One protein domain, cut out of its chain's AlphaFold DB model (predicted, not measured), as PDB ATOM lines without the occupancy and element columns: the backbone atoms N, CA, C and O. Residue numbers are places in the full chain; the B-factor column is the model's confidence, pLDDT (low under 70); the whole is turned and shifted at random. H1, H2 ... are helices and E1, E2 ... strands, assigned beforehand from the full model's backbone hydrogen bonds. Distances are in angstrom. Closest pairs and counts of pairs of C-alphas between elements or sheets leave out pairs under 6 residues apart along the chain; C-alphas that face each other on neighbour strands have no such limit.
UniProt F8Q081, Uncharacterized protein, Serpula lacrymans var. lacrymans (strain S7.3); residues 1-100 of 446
ATOM      1  N   MET A   1      11.288 -10.583 -32.782       89.44
ATOM      2  CA  MET A   1      11.403  -9.448 -31.837       89.44
ATOM      3  C   MET A   1      11.806  -9.963 -30.462       89.44
ATOM      4  O   MET A   1      11.373 -11.049 -30.088       89.44
ATOM      5  N   MET A   2      12.629  -9.211 -29.728       91.50
ATOM      6  CA  MET A   2      12.953  -9.487 -28.325       91.50
ATOM      7  C   MET A   2      12.500  -8.327 -27.448       91.50
ATOM      8  O   MET A   2      12.609  -7.178 -27.869       91.50
ATOM      9  N   TYR A   3      12.018  -8.628 -26.249       90.56
ATOM     10  CA  TYR A   3      11.724  -7.628 -25.225       90.56
ATOM     11  C   TYR A   3      12.132  -8.149 -23.850       90.56
ATOM     12  O   TYR A   3      12.392  -9.344 -23.695       90.56
ATOM     13  N   ASP A   4      12.180  -7.256 -22.864       89.31
ATOM     14  CA  ASP A   4      12.470  -7.608 -21.479       89.31
ATOM     15  C   ASP A   4      11.251  -7.434 -20.586       89.31
ATOM     16  O   ASP A   4      10.703  -6.338 -20.443       89.31
ATOM     17  N   ARG A   5      10.852  -8.529 -19.948       85.75
ATOM     18  CA  ARG A   5       9.945  -8.517 -18.813       85.75
ATOM     19  C   ARG A   5      10.254  -9.686 -17.893       85.75
ATOM     20  O   ARG A   5      10.008 -10.842 -18.244       85.75
ATOM     21  N   ALA A   6      10.681  -9.377 -16.672       82.75
ATOM     22  CA  ALA A   6      10.932 -10.376 -15.642       82.75
ATOM     23  C   ALA A   6       9.738 -11.338 -15.457       82.75
ATOM     24  O   ALA A   6       8.595 -10.932 -15.242       82.75
ATOM     25  N   ASN A   7      10.022 -12.639 -15.515       81.56
ATOM     26  CA  ASN A   7       9.051 -13.717 -15.356       81.56
ATOM     27  C   ASN A   7       9.641 -14.806 -14.446       81.56
ATOM     28  O   ASN A   7      10.829 -15.108 -14.525       81.56
ATOM     29  N   LEU A   8       8.823 -15.448 -13.607       83.25
ATOM     30  CA  LEU A   8       9.276 -16.538 -12.729       83.25
ATOM     31  C   LEU A   8       9.905 -17.714 -13.499       83.25
ATOM     32  O   LEU A   8      10.795 -18.375 -12.968       83.25
ATOM     33  N   LYS A   9       9.502 -17.944 -14.758       83.31
ATOM     34  CA  LYS A   9      10.130 -18.937 -15.654       83.31
ATOM     35  C   LYS A   9      11.635 -18.676 -15.860       83.31
ATOM     36  O   LYS A   9      12.400 -19.610 -16.086       83.31
ATOM     37  N   MET A  10      12.074 -17.424 -15.724       85.19
ATOM     38  CA  MET A  10      13.457 -17.005 -15.975       85.19
ATOM     39  C   MET A  10      14.427 -17.308 -14.838       85.19
ATOM     40  O   MET A  10      15.626 -17.088 -14.979       85.19
ATOM     41  N   ILE A  11      13.945 -17.887 -13.735       81.81
ATOM     42  CA  ILE A  11      14.820 -18.490 -12.720       81.81
ATOM     43  C   ILE A  11      15.591 -19.681 -13.319       81.81
ATOM     44  O   ILE A  11      16.714 -19.956 -12.902       81.81
ATOM     45  N   THR A  12      15.006 -20.376 -14.301       83.06
ATOM     46  CA  THR A  12      15.616 -21.544 -14.956       83.06
ATOM     47  C   THR A  12      16.102 -21.271 -16.376       83.06
ATOM     48  O   THR A  12      17.074 -21.888 -16.800       83.06
ATOM     49  N   GLU A  13      15.440 -20.380 -17.121       88.81
ATOM     50  CA  GLU A  13      15.774 -20.095 -18.523       88.81
ATOM     51  C   GLU A  13      15.566 -18.612 -18.863       88.81
ATOM     52  O   GLU A  13      14.435 -18.135 -18.894       88.81
ATOM     53  N   SER A  14      16.646 -17.887 -19.158       91.38
ATOM     54  CA  SER A  14      16.581 -16.442 -19.426       91.38
ATOM     55  C   SER A  14      15.861 -16.065 -20.719       91.38
ATOM     56  O   SER A  14      15.317 -14.971 -20.785       91.38
ATOM     57  N   HIS A  15      15.817 -16.946 -21.722       93.81
ATOM     58  CA  HIS A  15      15.160 -16.701 -23.010       93.81
ATOM     59  C   HIS A  15      13.881 -17.520 -23.118       93.81
ATOM     60  O   HIS A  15      13.927 -18.729 -23.329       93.81
ATOM     61  N   VAL A  16      12.719 -16.883 -23.038       92.81
ATOM     62  CA  VAL A  16      11.425 -17.573 -23.069       92.81
ATOM     63  C   VAL A  16      10.698 -17.237 -24.366       92.81
ATOM     64  O   VAL A  16      10.428 -16.072 -24.641       92.81
ATOM     65  N   TYR A  17      10.359 -18.255 -25.166       93.25
ATOM     66  CA  TYR A  17       9.466 -18.056 -26.310       93.25
ATOM     67  C   TYR A  17       8.076 -17.670 -25.817       93.25
ATOM     68  O   TYR A  17       7.526 -18.328 -24.930       93.25
ATOM     69  N   VAL A  18       7.508 -16.631 -26.419       92.94
ATOM     70  CA  VAL A  18       6.180 -16.134 -26.076       92.94
ATOM     71  C   VAL A  18       5.193 -16.623 -27.136       92.94
ATOM     72  O   VAL A  18       5.287 -16.197 -28.288       92.94
ATOM     73  N   PRO A  19       4.284 -17.556 -26.797       93.38
ATOM     74  CA  PRO A  19       3.291 -18.046 -27.745       93.38
ATOM     75  C   PRO A  19       2.269 -16.954 -28.077       93.38
ATOM     76  O   PRO A  19       2.012 -16.083 -27.249       93.38
ATOM     77  N   GLU A  20       1.610 -17.063 -29.234       94.25
ATOM     78  CA  GLU A  20       0.624 -16.075 -29.707       94.25
ATOM     79  C   GLU A  20      -0.421 -15.708 -28.648       94.25
ATOM     80  O   GLU A  20      -0.674 -14.538 -28.391       94.25
ATOM     81  N   LYS A  21      -0.956 -16.700 -27.929       94.81
ATOM     82  CA  LYS A  21      -1.908 -16.455 -26.837       94.81
ATOM     83  C   LYS A  21      -1.381 -15.483 -25.767       94.81
ATOM     84  O   LYS A  21      -2.172 -14.738 -25.203       94.81
ATOM     85  N   GLU A  22      -0.091 -15.549 -25.443       92.94
ATOM     86  CA  GLU A  22       0.542 -14.679 -24.444       92.94
ATOM     87  C   GLU A  22       0.897 -13.314 -25.046       92.94
ATOM     88  O   GLU A  22       0.702 -12.312 -24.375       92.94
ATOM     89  N   TRP A  23       1.325 -13.230 -26.312       93.25
ATOM     90  CA  TRP A  23       1.621 -11.922 -26.917       93.25
ATOM     91  C   TRP A  23       0.374 -11.090 -27.245       93.25
ATOM     92  O   TRP A  23       0.467  -9.876 -27.403       93.25
ATOM     93  N   LEU A  24      -0.789 -11.742 -27.366       93.94
ATOM     94  CA  LEU A  24      -2.088 -11.095 -27.579       93.94
ATOM     95  C   LEU A  24      -2.684 -10.534 -26.282       93.94
ATOM     96  O   LEU A  24      -3.764  -9.947 -26.317       93.94
ATOM     97  N   SER A  25      -2.058 -10.786 -25.130       92.06
ATOM     98  CA  SER A  25      -2.582 -10.310 -23.857       92.06
ATOM     99  C   SER A  25      -2.422  -8.795 -23.722       92.06
ATOM    100  O   SER A  25      -1.592  -8.177 -24.391       92.06
ATOM    101  N   GLU A  26      -3.192  -8.202 -22.811       86.62
ATOM    102  CA  GLU A  26      -3.150  -6.766 -22.490       86.62
ATOM    103  C   GLU A  26      -1.754  -6.288 -22.065       86.62
ATOM    104  O   GLU A  26      -1.449  -5.103 -22.106       86.62
ATOM    105  N   GLU A  27      -0.888  -7.205 -21.640       83.12
ATOM    106  CA  GLU A  27       0.478  -6.917 -21.228       83.12
ATOM    107  C   GLU A  27       1.471  -6.719 -22.380       83.12
ATOM    108  O   GLU A  27       2.548  -6.172 -22.131       83.12
ATOM    109  N   VAL A  28       1.168  -7.224 -23.581       86.75
ATOM    110  CA  VAL A  28       2.089  -7.243 -24.735       86.75
ATOM    111  C   VAL A  28       1.454  -6.621 -25.982       86.75
ATOM    112  O   VAL A  28       2.138  -5.899 -26.699       86.75
ATOM    113  N   GLN A  29       0.160  -6.861 -26.215       88.94
ATOM    114  CA  GLN A  29      -0.677  -6.188 -27.219       88.94
ATOM    115  C   GLN A  29      -0.145  -6.224 -28.663       88.94
ATOM    116  O   GLN A  29      -0.288  -5.263 -29.416       88.94
ATOM    117  N   LEU A  30       0.454  -7.341 -29.085       91.62
ATOM    118  CA  LEU A  30       0.915  -7.498 -30.471       91.62
ATOM    119  C   LEU A  30      -0.181  -8.075 -31.381       91.62
ATOM    120  O   LEU A  30      -1.044  -8.796 -30.888       91.62
ATOM    121  N   PRO A  31      -0.161  -7.813 -32.704       92.94
ATOM    122  CA  PRO A  31      -1.133  -8.373 -33.648       92.94
ATOM    123  C   PRO A  31      -1.113  -9.907 -33.715       92.94
ATOM    124  O   PRO A  31      -0.131 -10.562 -33.348       92.94
ATOM    125  N   LYS A  32      -2.187 -10.506 -34.245       94.44
ATOM    126  CA  LYS A  32      -2.189 -11.947 -34.542       94.44
ATOM    127  C   LYS A  32      -1.257 -12.235 -35.708       94.44
ATOM    128  O   LYS A  32      -1.095 -11.416 -36.609       94.44
ATOM    129  N   GLN A  33      -0.729 -13.450 -35.764       92.25
ATOM    130  CA  GLN A  33       0.078 -13.892 -36.896       92.25
ATOM    131  C   GLN A  33      -0.719 -13.855 -38.211       92.25
ATOM    132  O   GLN A  33      -0.173 -13.506 -39.253       92.25
ATOM    133  N   SER A  34      -2.030 -14.129 -38.161       94.56
ATOM    134  CA  SER A  34      -2.929 -14.009 -39.322       94.56
ATOM    135  C   SER A  34      -3.028 -12.592 -39.884       94.56
ATOM    136  O   SER A  34      -3.355 -12.429 -41.057       94.56
ATOM    137  N   ASP A  35      -2.756 -11.584 -39.055       94.94
ATOM    138  CA  ASP A  35      -2.828 -10.172 -39.428       94.94
ATOM    139  C   ASP A  35      -1.504  -9.701 -40.061       94.94
ATOM    140  O   ASP A  35      -1.437  -8.626 -40.652       94.94
ATOM    141  N   MET A  36      -0.457 -10.536 -39.992       93.06
ATOM    142  CA  MET A  36       0.880 -10.292 -40.536       93.06
ATOM    143  C   MET A  36       1.284 -11.394 -41.539       93.06
ATOM    144  O   MET A  36       2.323 -12.032 -41.367       93.06
ATOM    145  N   PRO A  37       0.507 -11.644 -42.614       91.56
ATOM    146  CA  PRO A  37       0.686 -12.816 -43.484       91.56
ATOM    147  C   PRO A  37       2.022 -12.861 -44.246       91.56
ATOM    148  O   PRO A  37       2.362 -13.890 -44.823       91.56
ATOM    149  N   TRP A  38       2.769 -11.756 -44.260       92.19
ATOM    150  CA  TRP A  38       4.060 -11.615 -44.939       92.19
ATOM    151  C   TRP A  38       5.248 -11.560 -43.971       92.19
ATOM    152  O   TRP A  38       6.364 -11.269 -44.395       92.19
ATOM    153  N   VAL A  39       5.017 -11.800 -42.675       90.38
ATOM    154  CA  VAL A  39       6.040 -11.735 -41.628       90.38
ATOM    155  C   VAL A  39       6.100 -13.065 -40.888       90.38
ATOM    156  O   VAL A  39       5.165 -13.451 -40.185       90.38
ATOM    157  N   ASP A  40       7.247 -13.733 -40.972       90.44
ATOM    158  CA  ASP A  40       7.578 -14.821 -40.058       90.44
ATOM    159  C   ASP A  40       7.924 -14.232 -38.684       90.44
ATOM    160  O   ASP A  40       9.031 -13.744 -38.442       90.44
ATOM    161  N   PHE A  41       6.942 -14.221 -37.782       91.50
ATOM    162  CA  PHE A  41       7.063 -13.547 -36.494       91.50
ATOM    163  C   PHE A  41       7.358 -14.522 -35.347       91.50
ATOM    164  O   PHE A  41       6.583 -15.432 -35.053       91.50
ATOM    165  N   GLN A  42       8.469 -14.284 -34.648       92.19
ATOM    166  CA  GLN A  42       8.790 -14.927 -33.376       92.19
ATOM    167  C   GLN A  42       9.028 -13.874 -32.296       92.19
ATOM    168  O   GLN A  42       9.676 -12.845 -32.536       92.19
ATOM    169  N   LEU A  43       8.557 -14.169 -31.086       93.69
ATOM    170  CA  LEU A  43       8.720 -13.319 -29.916       93.69
ATOM    171  C   LEU A  43       9.458 -14.063 -28.805       93.69
ATOM    172  O   LEU A  43       9.069 -15.165 -28.410       93.69
ATOM    173  N   VAL A  44      10.514 -13.438 -28.293       93.81
ATOM    174  CA  VAL A  44      11.270 -13.922 -27.136       93.81
ATOM    175  C   VAL A  44      11.235 -12.854 -26.054       93.81
ATOM    176  O   VAL A  44      11.585 -11.701 -26.294       93.81
ATOM    177  N   ASN A  45      10.823 -13.255 -24.859       93.25
ATOM    178  CA  ASN A  45      10.987 -12.464 -23.654       93.25
ATOM    179  C   ASN A  45      12.315 -12.862 -22.998       93.25
ATOM    180  O   ASN A  45      12.541 -14.051 -22.746       93.25
ATOM    181  N   PHE A  46      13.184 -11.892 -22.740       92.62
ATOM    182  CA  PHE A  46      14.473 -12.100 -22.097       92.62
ATOM    183  C   PHE A  46      14.553 -11.393 -20.750       92.62
ATOM    184  O   PHE A  46      14.225 -10.220 -20.652       92.62
ATOM    185  N   HIS A  47      15.092 -12.072 -19.741       91.50
ATOM    186  CA  HIS A  47      15.598 -11.421 -18.535       91.50
ATOM    187  C   HIS A  47      16.637 -12.318 -17.858       91.50
ATOM    188  O   HIS A  47      16.504 -13.548 -17.841       91.50
ATOM    189  N   GLN A  48      17.650 -11.726 -17.230       90.75
ATOM    190  CA  GLN A  48      18.613 -12.438 -16.398       90.75
ATOM    191  C   GLN A  48      18.504 -11.965 -14.941       90.75
ATOM    192  O   GLN A  48      19.126 -10.969 -14.561       90.75
ATOM    193  N   PRO A  49      17.767 -12.700 -14.087       86.56
ATOM    194  CA  PRO A  49      17.629 -12.338 -12.682       86.56
ATOM    195  C   PRO A  49      18.994 -12.146 -11.990       86.56
ATOM    196  O   PRO A  49      19.927 -12.916 -12.213       86.56
ATOM    197  N   VAL A  50      19.173 -11.150 -11.121       86.12
ATOM    198  CA  VAL A  50      18.161 -10.210 -10.592       86.12
ATOM    199  C   VAL A  50      18.116  -8.882 -11.359       86.12
ATOM    200  O   VAL A  50      17.063  -8.258 -11.409       86.12
ATOM    201  N   PHE A  51      19.241  -8.456 -11.938       89.69
ATOM    202  CA  PHE A  51      19.402  -7.118 -12.526       89.69
ATOM    203  C   PHE A  51      19.687  -7.115 -14.031       89.69
ATOM    204  O   PHE A  51      19.707  -6.053 -14.638       89.69
ATOM    205  N   GLY A  52      19.960  -8.267 -14.641       91.44
ATOM    206  CA  GLY A  52      20.438  -8.337 -16.014       91.44
ATOM    207  C   GLY A  52      19.283  -8.162 -16.985       91.44
ATOM    208  O   GLY A  52      18.451  -9.057 -17.120       91.44
ATOM    209  N   THR A  53      19.245  -7.018 -17.656       91.62
ATOM    210  CA  THR A  53      18.148  -6.643 -18.548       91.62
ATOM    211  C   THR A  53      18.552  -6.705 -20.019       91.62
ATOM    212  O   THR A  53      19.726  -6.541 -20.352       91.62
ATOM    213  N   PHE A  54      17.593  -6.915 -20.923       92.75
ATOM    214  CA  PHE A  54      17.787  -6.670 -22.353       92.75
ATOM    215  C   PHE A  54      17.494  -5.204 -22.656       92.75
ATOM    216  O   PHE A  54      16.342  -4.798 -22.791       92.75
ATOM    217  N   HIS A  55      18.553  -4.402 -22.750       94.81
ATOM    218  CA  HIS A  55      18.452  -2.966 -22.991       94.81
ATOM    219  C   HIS A  55      18.910  -2.569 -24.405       94.81
ATOM    220  O   HIS A  55      18.950  -1.391 -24.750       94.81
ATOM    221  N   SER A  56      19.156  -3.548 -25.276       94.38
ATOM    222  CA  SER A  56      19.616  -3.300 -26.638       94.38
ATOM    223  C   SER A  56      18.471  -2.908 -27.577       94.38
ATOM    224  O   SER A  56      17.469  -3.618 -27.659       94.38
ATOM    225  N   LYS A  57      18.619  -1.802 -28.316       95.25
ATOM    226  CA  LYS A  57      17.648  -1.336 -29.324       95.25
ATOM    227  C   LYS A  57      18.360  -1.092 -30.645       95.25
ATOM    228  O   LYS A  57      19.118  -0.133 -30.796       95.25
ATOM    229  N   PHE A  58      18.144  -1.989 -31.593       95.62
ATOM    230  CA  PHE A  58      18.687  -1.867 -32.934       95.62
ATOM    231  C   PHE A  58      17.883  -2.717 -33.918       95.62
ATOM    232  O   PHE A  58      17.133  -3.613 -33.527       95.62
ATOM    233  N   MET A  59      18.065  -2.443 -35.204       94.25
ATOM    234  CA  MET A  59      17.482  -3.194 -36.307       94.25
ATOM    235  C   MET A  59      18.568  -3.499 -37.334       94.25
ATOM    236  O   MET A  59      19.415  -2.654 -37.610       94.25
ATOM    237  N   VAL A  60      18.533  -4.697 -37.912       93.12
ATOM    238  CA  VAL A  60      19.382  -5.075 -39.047       93.12
ATOM    239  C   VAL A  60      18.469  -5.420 -40.215       93.12
ATOM    240  O   VAL A  60      17.599  -6.278 -40.077       93.12
ATOM    241  N   VAL A  61      18.677  -4.763 -41.355       90.56
ATOM    242  CA  VAL A  61      17.890  -4.956 -42.581       90.56
ATOM    243  C   VAL A  61      18.805  -5.514 -43.663       90.56
ATOM    244  O   VAL A  61      19.851  -4.935 -43.962       90.56
ATOM    245  N   ASP A  62      18.446  -6.681 -44.202       88.00
ATOM    246  CA  ASP A  62      19.157  -7.404 -45.272       88.00
ATOM    247  C   ASP A  62      20.663  -7.644 -45.040       88.00
ATOM    248  O   ASP A  62      21.392  -7.977 -45.972       88.00
ATOM    249  N   ARG A  63      21.142  -7.462 -43.799       89.06
ATOM    250  CA  ARG A  63      22.570  -7.344 -43.439       89.06
ATOM    251  C   ARG A  63      23.324  -6.257 -44.219       89.06
ATOM    252  O   ARG A  63      24.543  -6.319 -44.335       89.06
ATOM    253  N   LYS A  64      22.610  -5.253 -44.731       89.06
ATOM    254  CA  LYS A  64      23.182  -4.101 -45.444       89.06
ATOM    255  C   LYS A  64      23.090  -2.815 -44.637       89.06
ATOM    256  O   LYS A  64      24.013  -2.011 -44.694       89.06
ATOM    257  N   VAL A  65      22.010  -2.673 -43.869       91.94
ATOM    258  CA  VAL A  65      21.728  -1.506 -43.032       91.94
ATOM    259  C   VAL A  65      21.582  -1.940 -41.580       91.94
ATOM    260  O   VAL A  65      20.883  -2.911 -41.277       91.94
ATOM    261  N   GLY A  66      22.230  -1.204 -40.686       94.75
ATOM    262  CA  GLY A  66      22.020  -1.262 -39.248       94.75
ATOM    263  C   GLY A  66      21.427   0.052 -38.754       94.75
ATOM    264  O   GLY A  66      21.984   1.111 -39.012       94.75
ATOM    265  N   LEU A  67      20.314  -0.004 -38.029       95.31
ATOM    266  CA  LEU A  67      19.778   1.142 -37.296       95.31
ATOM    267  C   LEU A  67      20.083   0.928 -35.821       95.31
ATOM    268  O   LEU A  67      19.619  -0.054 -35.242       95.31
ATOM    269  N   LEU A  68      20.879   1.807 -35.223       96.75
ATOM    270  CA  LEU A  68      21.194   1.769 -33.800       96.75
ATOM    271  C   LEU A  68      20.466   2.912 -33.099       96.75
ATOM    272  O   LEU A  68      20.673   4.076 -33.433       96.75
ATOM    273  N   CYS A  69      19.612   2.575 -32.141       93.94
ATOM    274  CA  CYS A  69      18.632   3.501 -31.584       93.94
ATOM    275  C   CYS A  69      18.876   3.757 -30.100       93.94
ATOM    276  O   CYS A  69      19.207   2.837 -29.363       93.94
ATOM    277  N   SER A  70      18.599   4.957 -29.609       92.94
ATOM    278  CA  SER A  70      18.450   5.177 -28.170       92.94
ATOM    279  C   SER A  70      17.034   4.860 -27.670       92.94
ATOM    280  O   SER A  70      16.850   4.541 -26.490       92.94
ATOM    281  N   ASN A  71      16.047   4.874 -28.575       86.12
ATOM    282  CA  ASN A  71      14.630   4.784 -28.244       86.12
ATOM    283  C   ASN A  71      14.120   3.351 -28.070       86.12
ATOM    284  O   ASN A  71      14.513   2.424 -28.778       86.12
ATOM    285  N   ASN A  72      13.168   3.198 -27.150       84.81
ATOM    286  CA  ASN A  72      12.276   2.041 -27.124       84.81
ATOM    287  C   ASN A  72      11.141   2.223 -28.150       84.81
ATOM    288  O   ASN A  72      10.899   3.327 -28.642       84.81
ATOM    289  N   ILE A  73      10.410   1.144 -28.430       80.19
ATOM    290  CA  ILE A  73       9.111   1.213 -29.110       80.19
ATOM    291  C   ILE A  73       8.068   1.528 -28.034       80.19
ATOM    292  O   ILE A  73       7.692   0.642 -27.269       80.19
ATOM    293  N   GLN A  74       7.688   2.800 -27.907       76.06
ATOM    294  CA  GLN A  74       6.780   3.284 -26.865       76.06
ATOM    295  C   GLN A  74       6.124   4.609 -27.264       76.06
ATOM    296  O   GLN A  74       6.726   5.401 -27.986       76.06
ATOM    297  N   ASP A  75       4.963   4.901 -26.685       73.44
ATOM    298  CA  ASP A  75       4.205   6.140 -26.927       73.44
ATOM    299  C   ASP A  75       4.669   7.304 -26.030       73.44
ATOM    300  O   ASP A  75       3.869   8.102 -25.537       73.44
ATOM    301  N   ARG A  76       5.981   7.386 -25.756       77.81
ATOM    302  CA  ARG A  76       6.572   8.472 -24.959       77.81
ATOM    303  C   ARG A  76       7.208   9.513 -25.868       77.81
ATOM    304  O   ARG A  76       8.024   9.138 -26.709       77.81
ATOM    305  N   PRO A  77       6.937  10.806 -25.645       78.50
ATOM    306  CA  PRO A  77       7.438  11.876 -26.493       78.50
ATOM    307  C   PRO A  77       8.870  12.284 -26.108       78.50
ATOM    308  O   PRO A  77       9.144  13.458 -25.823       78.50
ATOM    309  N   ASN A  78       9.767  11.301 -26.012       86.62
ATOM    310  CA  ASN A  78      11.163  11.518 -25.660       86.62
ATOM    311  C   ASN A  78      11.941  12.055 -26.867       86.62
ATOM    312  O   ASN A  78      11.682  11.675 -28.008       86.62
ATOM    313  N   TYR A  79      12.936  12.898 -26.603       89.81
ATOM    314  CA  TYR A  79      13.963  13.221 -27.581       89.81
ATOM    315  C   TYR A  79      15.029  12.129 -27.587       89.81
ATOM    316  O   TYR A  79      15.585  11.767 -26.550       89.81
ATOM    317  N   GLU A  80      15.276  11.576 -28.764       91.06
ATOM    318  CA  GLU A  80      16.022  10.340 -28.966       91.06
ATOM    319  C   GLU A  80      16.929  10.491 -30.190       91.06
ATOM    320  O   GLU A  80      16.742  11.375 -31.026       91.06
ATOM    321  N   MET A  81      17.908   9.600 -30.308       92.69
ATOM    322  CA  MET A  81      18.867   9.558 -31.400       92.69
ATOM    323  C   MET A  81      18.848   8.178 -32.052       92.69
ATOM    324  O   MET A  81      18.819   7.148 -31.376       92.69
ATOM    325  N   MET A  82      18.909   8.156 -33.378       93.69
ATOM    326  CA  MET A  82      19.111   6.945 -34.162       93.69
ATOM    327  C   MET A  82      20.240   7.185 -35.158       93.69
ATOM    328  O   MET A  82      20.287   8.228 -35.810       93.69
ATOM    329  N   VAL A  83      21.154   6.223 -35.257       94.12
ATOM    330  CA  VAL A  83      22.260   6.240 -36.214       94.12
ATOM    331  C   VAL A  83      22.029   5.161 -37.265       94.12
ATOM    332  O   VAL A  83      21.842   3.987 -36.936       94.12
ATOM    333  N   HIS A  84      22.085   5.570 -38.530       93.94
ATOM    334  CA  HIS A  84      22.129   4.682 -39.685       93.94
ATOM    335  C   HIS A  84      23.581   4.269 -39.940       93.94
ATOM    336  O   HIS A  84      24.447   5.116 -40.149       93.94
ATOM    337  N   LEU A  85      23.843   2.964 -39.937       94.94
ATOM    338  CA  LEU A  85      25.147   2.364 -40.197       94.94
ATOM    339  C   LEU A  85      25.102   1.469 -41.440       94.94
ATOM    340  O   LEU A  85      24.192   0.656 -41.601       94.94
ATOM    341  N   GLU A  86      26.130   1.577 -42.279       93.94
ATOM    342  CA  GLU A  86      26.349   0.729 -43.455       93.94
ATOM    343  C   GLU A  86      27.776   0.168 -43.464       93.94
ATOM    344  O   GLU A  86      28.685   0.687 -42.814       93.94
ATOM    345  N   GLY A  87      27.979  -0.908 -44.225       92.69
ATOM    346  CA  GLY A  87      29.272  -1.575 -44.367       92.69
ATOM    347  C   GLY A  87      29.511  -2.700 -43.352       92.69
ATOM    348  O   GLY A  87      28.566  -3.188 -42.726       92.69
ATOM    349  N   PRO A  88      30.770  -3.152 -43.173       92.19
ATOM    350  CA  PRO A  88      31.086  -4.355 -42.394       92.19
ATOM    351  C   PRO A  88      30.609  -4.339 -40.934       92.19
ATOM    352  O   PRO A  88      30.390  -5.398 -40.352       92.19
ATOM    353  N   ILE A  89      30.398  -3.159 -40.341       95.31
ATOM    354  CA  ILE A  89      29.863  -3.020 -38.978       95.31
ATOM    355  C   ILE A  89      28.477  -3.669 -38.817       95.31
ATOM    356  O   ILE A  89      28.144  -4.166 -37.741       95.31
ATOM    357  N   VAL A  90      27.687  -3.736 -39.896       94.69
ATOM    358  CA  VAL A  90      26.352  -4.350 -39.896       94.69
ATOM    359  C   VAL A  90      26.430  -5.857 -39.645       94.69
ATOM    360  O   VAL A  90      25.556  -6.411 -38.980       94.69
ATOM    361  N   ASP A  91      27.504  -6.520 -40.086       92.19
ATOM    362  CA  ASP A  91      27.727  -7.934 -39.772       92.19
ATOM    363  C   ASP A  91      28.019  -8.132 -38.278       92.19
ATOM    364  O   ASP A  91      27.504  -9.070 -37.677       92.19
ATOM    365  N   SER A  92      28.740  -7.208 -37.631       94.00
ATOM    366  CA  SER A  92      28.927  -7.249 -36.172       94.00
ATOM    367  C   SER A  92      27.615  -7.030 -35.411       94.00
ATOM    368  O   SER A  92      27.365  -7.699 -34.408       94.00
ATOM    369  N   MET A  93      26.745  -6.131 -35.885       95.75
ATOM    370  CA  MET A  93      25.401  -5.965 -35.310       95.75
ATOM    371  C   MET A  93      24.554  -7.230 -35.490       95.75
ATOM    372  O   MET A  93      23.821  -7.623 -34.582       95.75
ATOM    373  N   TYR A  94      24.671  -7.889 -36.644       94.00
ATOM    374  CA  TYR A  94      24.006  -9.157 -36.919       94.00
ATOM    375  C   TYR A  94      24.496 -10.278 -35.992       94.00
ATOM    376  O   TYR A  94      23.675 -10.991 -35.412       94.00
ATOM    377  N   ASP A  95      25.807 -10.390 -35.767       93.25
ATOM    378  CA  ASP A  95      26.379 -11.341 -34.810       93.25
ATOM    379  C   ASP A  95      25.836 -11.098 -33.397       93.25
ATOM    380  O   ASP A  95      25.413 -12.035 -32.715       93.25
ATOM    381  N   VAL A  96      25.758  -9.834 -32.967       94.75
ATOM    382  CA  VAL A  96      25.143  -9.483 -31.683       94.75
ATOM    383  C   VAL A  96      23.661  -9.847 -31.646       94.75
ATOM    384  O   VAL A  96      23.208 -10.341 -30.614       94.75
ATOM    385  N   ALA A  97      22.901  -9.683 -32.733       94.12
ATOM    386  CA  ALA A  97      21.504 -10.123 -32.786       94.12
ATOM    387  C   ALA A  97      21.374 -11.635 -32.572       94.12
ATOM    388  O   ALA A  97      20.552 -12.068 -31.766       94.12
ATOM    389  N   LEU A  98      22.211 -12.436 -33.238       93.19
ATOM    390  CA  LEU A  98      22.212 -13.892 -33.090       93.19
ATOM    391  C   LEU A  98      22.613 -14.327 -31.675       93.19
ATOM    392  O   LEU A  98      21.942 -15.167 -31.072       93.19
ATOM    393  N   LEU A  99      23.674 -13.727 -31.126       93.44
ATOM    394  CA  LEU A  99      24.144 -14.001 -29.765       93.44
ATOM    395  C   LEU A  99      23.097 -13.616 -28.717       93.44
ATOM    396  O   LEU A  99      22.864 -14.370 -27.775       93.44
ATOM    397  N   SER A 100      22.442 -12.468 -28.903       94.12
ATOM    398  CA  SER A 100      21.364 -12.002 -28.028       94.12
ATOM    399  C   SER A 100      20.154 -12.915 -28.110       94.12
ATOM    400  O   SER A 100      19.576 -13.234 -27.080       94.12
TER     401      SER A 100
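This is residues 1 to 100 of the 446 residues of an uncharacterized protein of Serpula lacrymans var. lacrymans (strain S7.3) (UniProt F8Q081). Two lobes follow each other along the chain: a loose one of long loops round the short strand pair E1 and E2, with the small helices H1 and H2 beside it, and a better formed one in which helix H3 crosses one face of the three-stranded sheet E3, E4 and E5. From the first lobe the loop tip at residues 34 to 40 sticks out, and in the second the wide loop of residues 70 to 81 joins E4 to E5. The printed part has 100 residues, with three named helices and five named strands in the order H1, E1, H2, E2, E3, E4, E5, H3; the sheets run E1 - E2 and E3 - E4 - E5, both antiparallel. The class is mixed, helices and strands, with under half of the residues in named elements. The whole is only just compact, close to loose, with a radius of gyration of the C-alphas of 15.0 A, and its C-alphas span 39 by 36 by 30 A.

Near the first residue, residues 2 to 3 form a short parallel pairing with residues 44 to 45 of E2, which is residues 44 to 46. H1, residues 8 to 11, comes closest to E1, residues 15 to 17, at the C-alphas of Met 10 and Val 16, 7.4 A apart. E1 and E2 are antiparallel neighbours at 153 degrees; N 16 and O 45 are within hydrogen-bond range at 2.9 A, as are N 45 and O 16 at 2.9 A. H2, residues 20 to 23, follows E1 over a tight link and is apart from H1. E2 is apart from E3, residues 58 to 61, the next strand. E3, E4 of residues 65 to 69 and E5 of residues 82 to 86 form a meander, each strand the antiparallel neighbour of the one before. E3 and E4 form a hairpin at 165 degrees, with N 67 and O 59 within hydrogen-bond range at 2.8 A. E4 and E5 form a hairpin at 158 degrees, with N 85 and O 66 within hydrogen-bond range at 2.8 A. H3, residues 89 to 100, is on this sheet at a height over the sheet of 9.1 A, in two layers, a helix on one face of a sheet. It lies over E3 and, only just, over E4, on which 3 of its C-alphas fall. It runs across the strands, at 65 degrees to E3 on the local plane. The closest C-alphas of H3 and E4 are those of Val 90 and Gly 66, 5.4 A apart, and of H3 and E3 those of Tyr 94 and Val 60, 6.5 A apart. Every O i to N i+4 pair of H3 is within hydrogen-bond range, while H1 and H2 are too short for such a pair.

H1 begins at C-alpha 8 (9.276, -16.538, -12.729) and is 5.9 A long from first to last C-alpha. E1 measures 6.7 A, H2 5.1 A and E2 6.2 A. E3 begins at C-alpha 58 (18.687, -1.867, -32.934) and measures 10.2 A, E4 12.9 A and E5 13.3 A. H3, the longest helix, measures 16.5 A and ends at C-alpha 100 (21.364, -12.002, -28.028).

The two C-alphas farthest apart are those of Leu 8 and Gly 87, at 40.3 A, while those of Met 1 and Ser 100 are 11.0 A apart. The printed part has no cut. The links from H2 to E2, E2 to E3 and E4 to E5 are long, with 20, 11 and 12 residues. Residues 34 to 40 stand free. The mean pLDDT of the printed part is 90.7, and no printed residue is under 70.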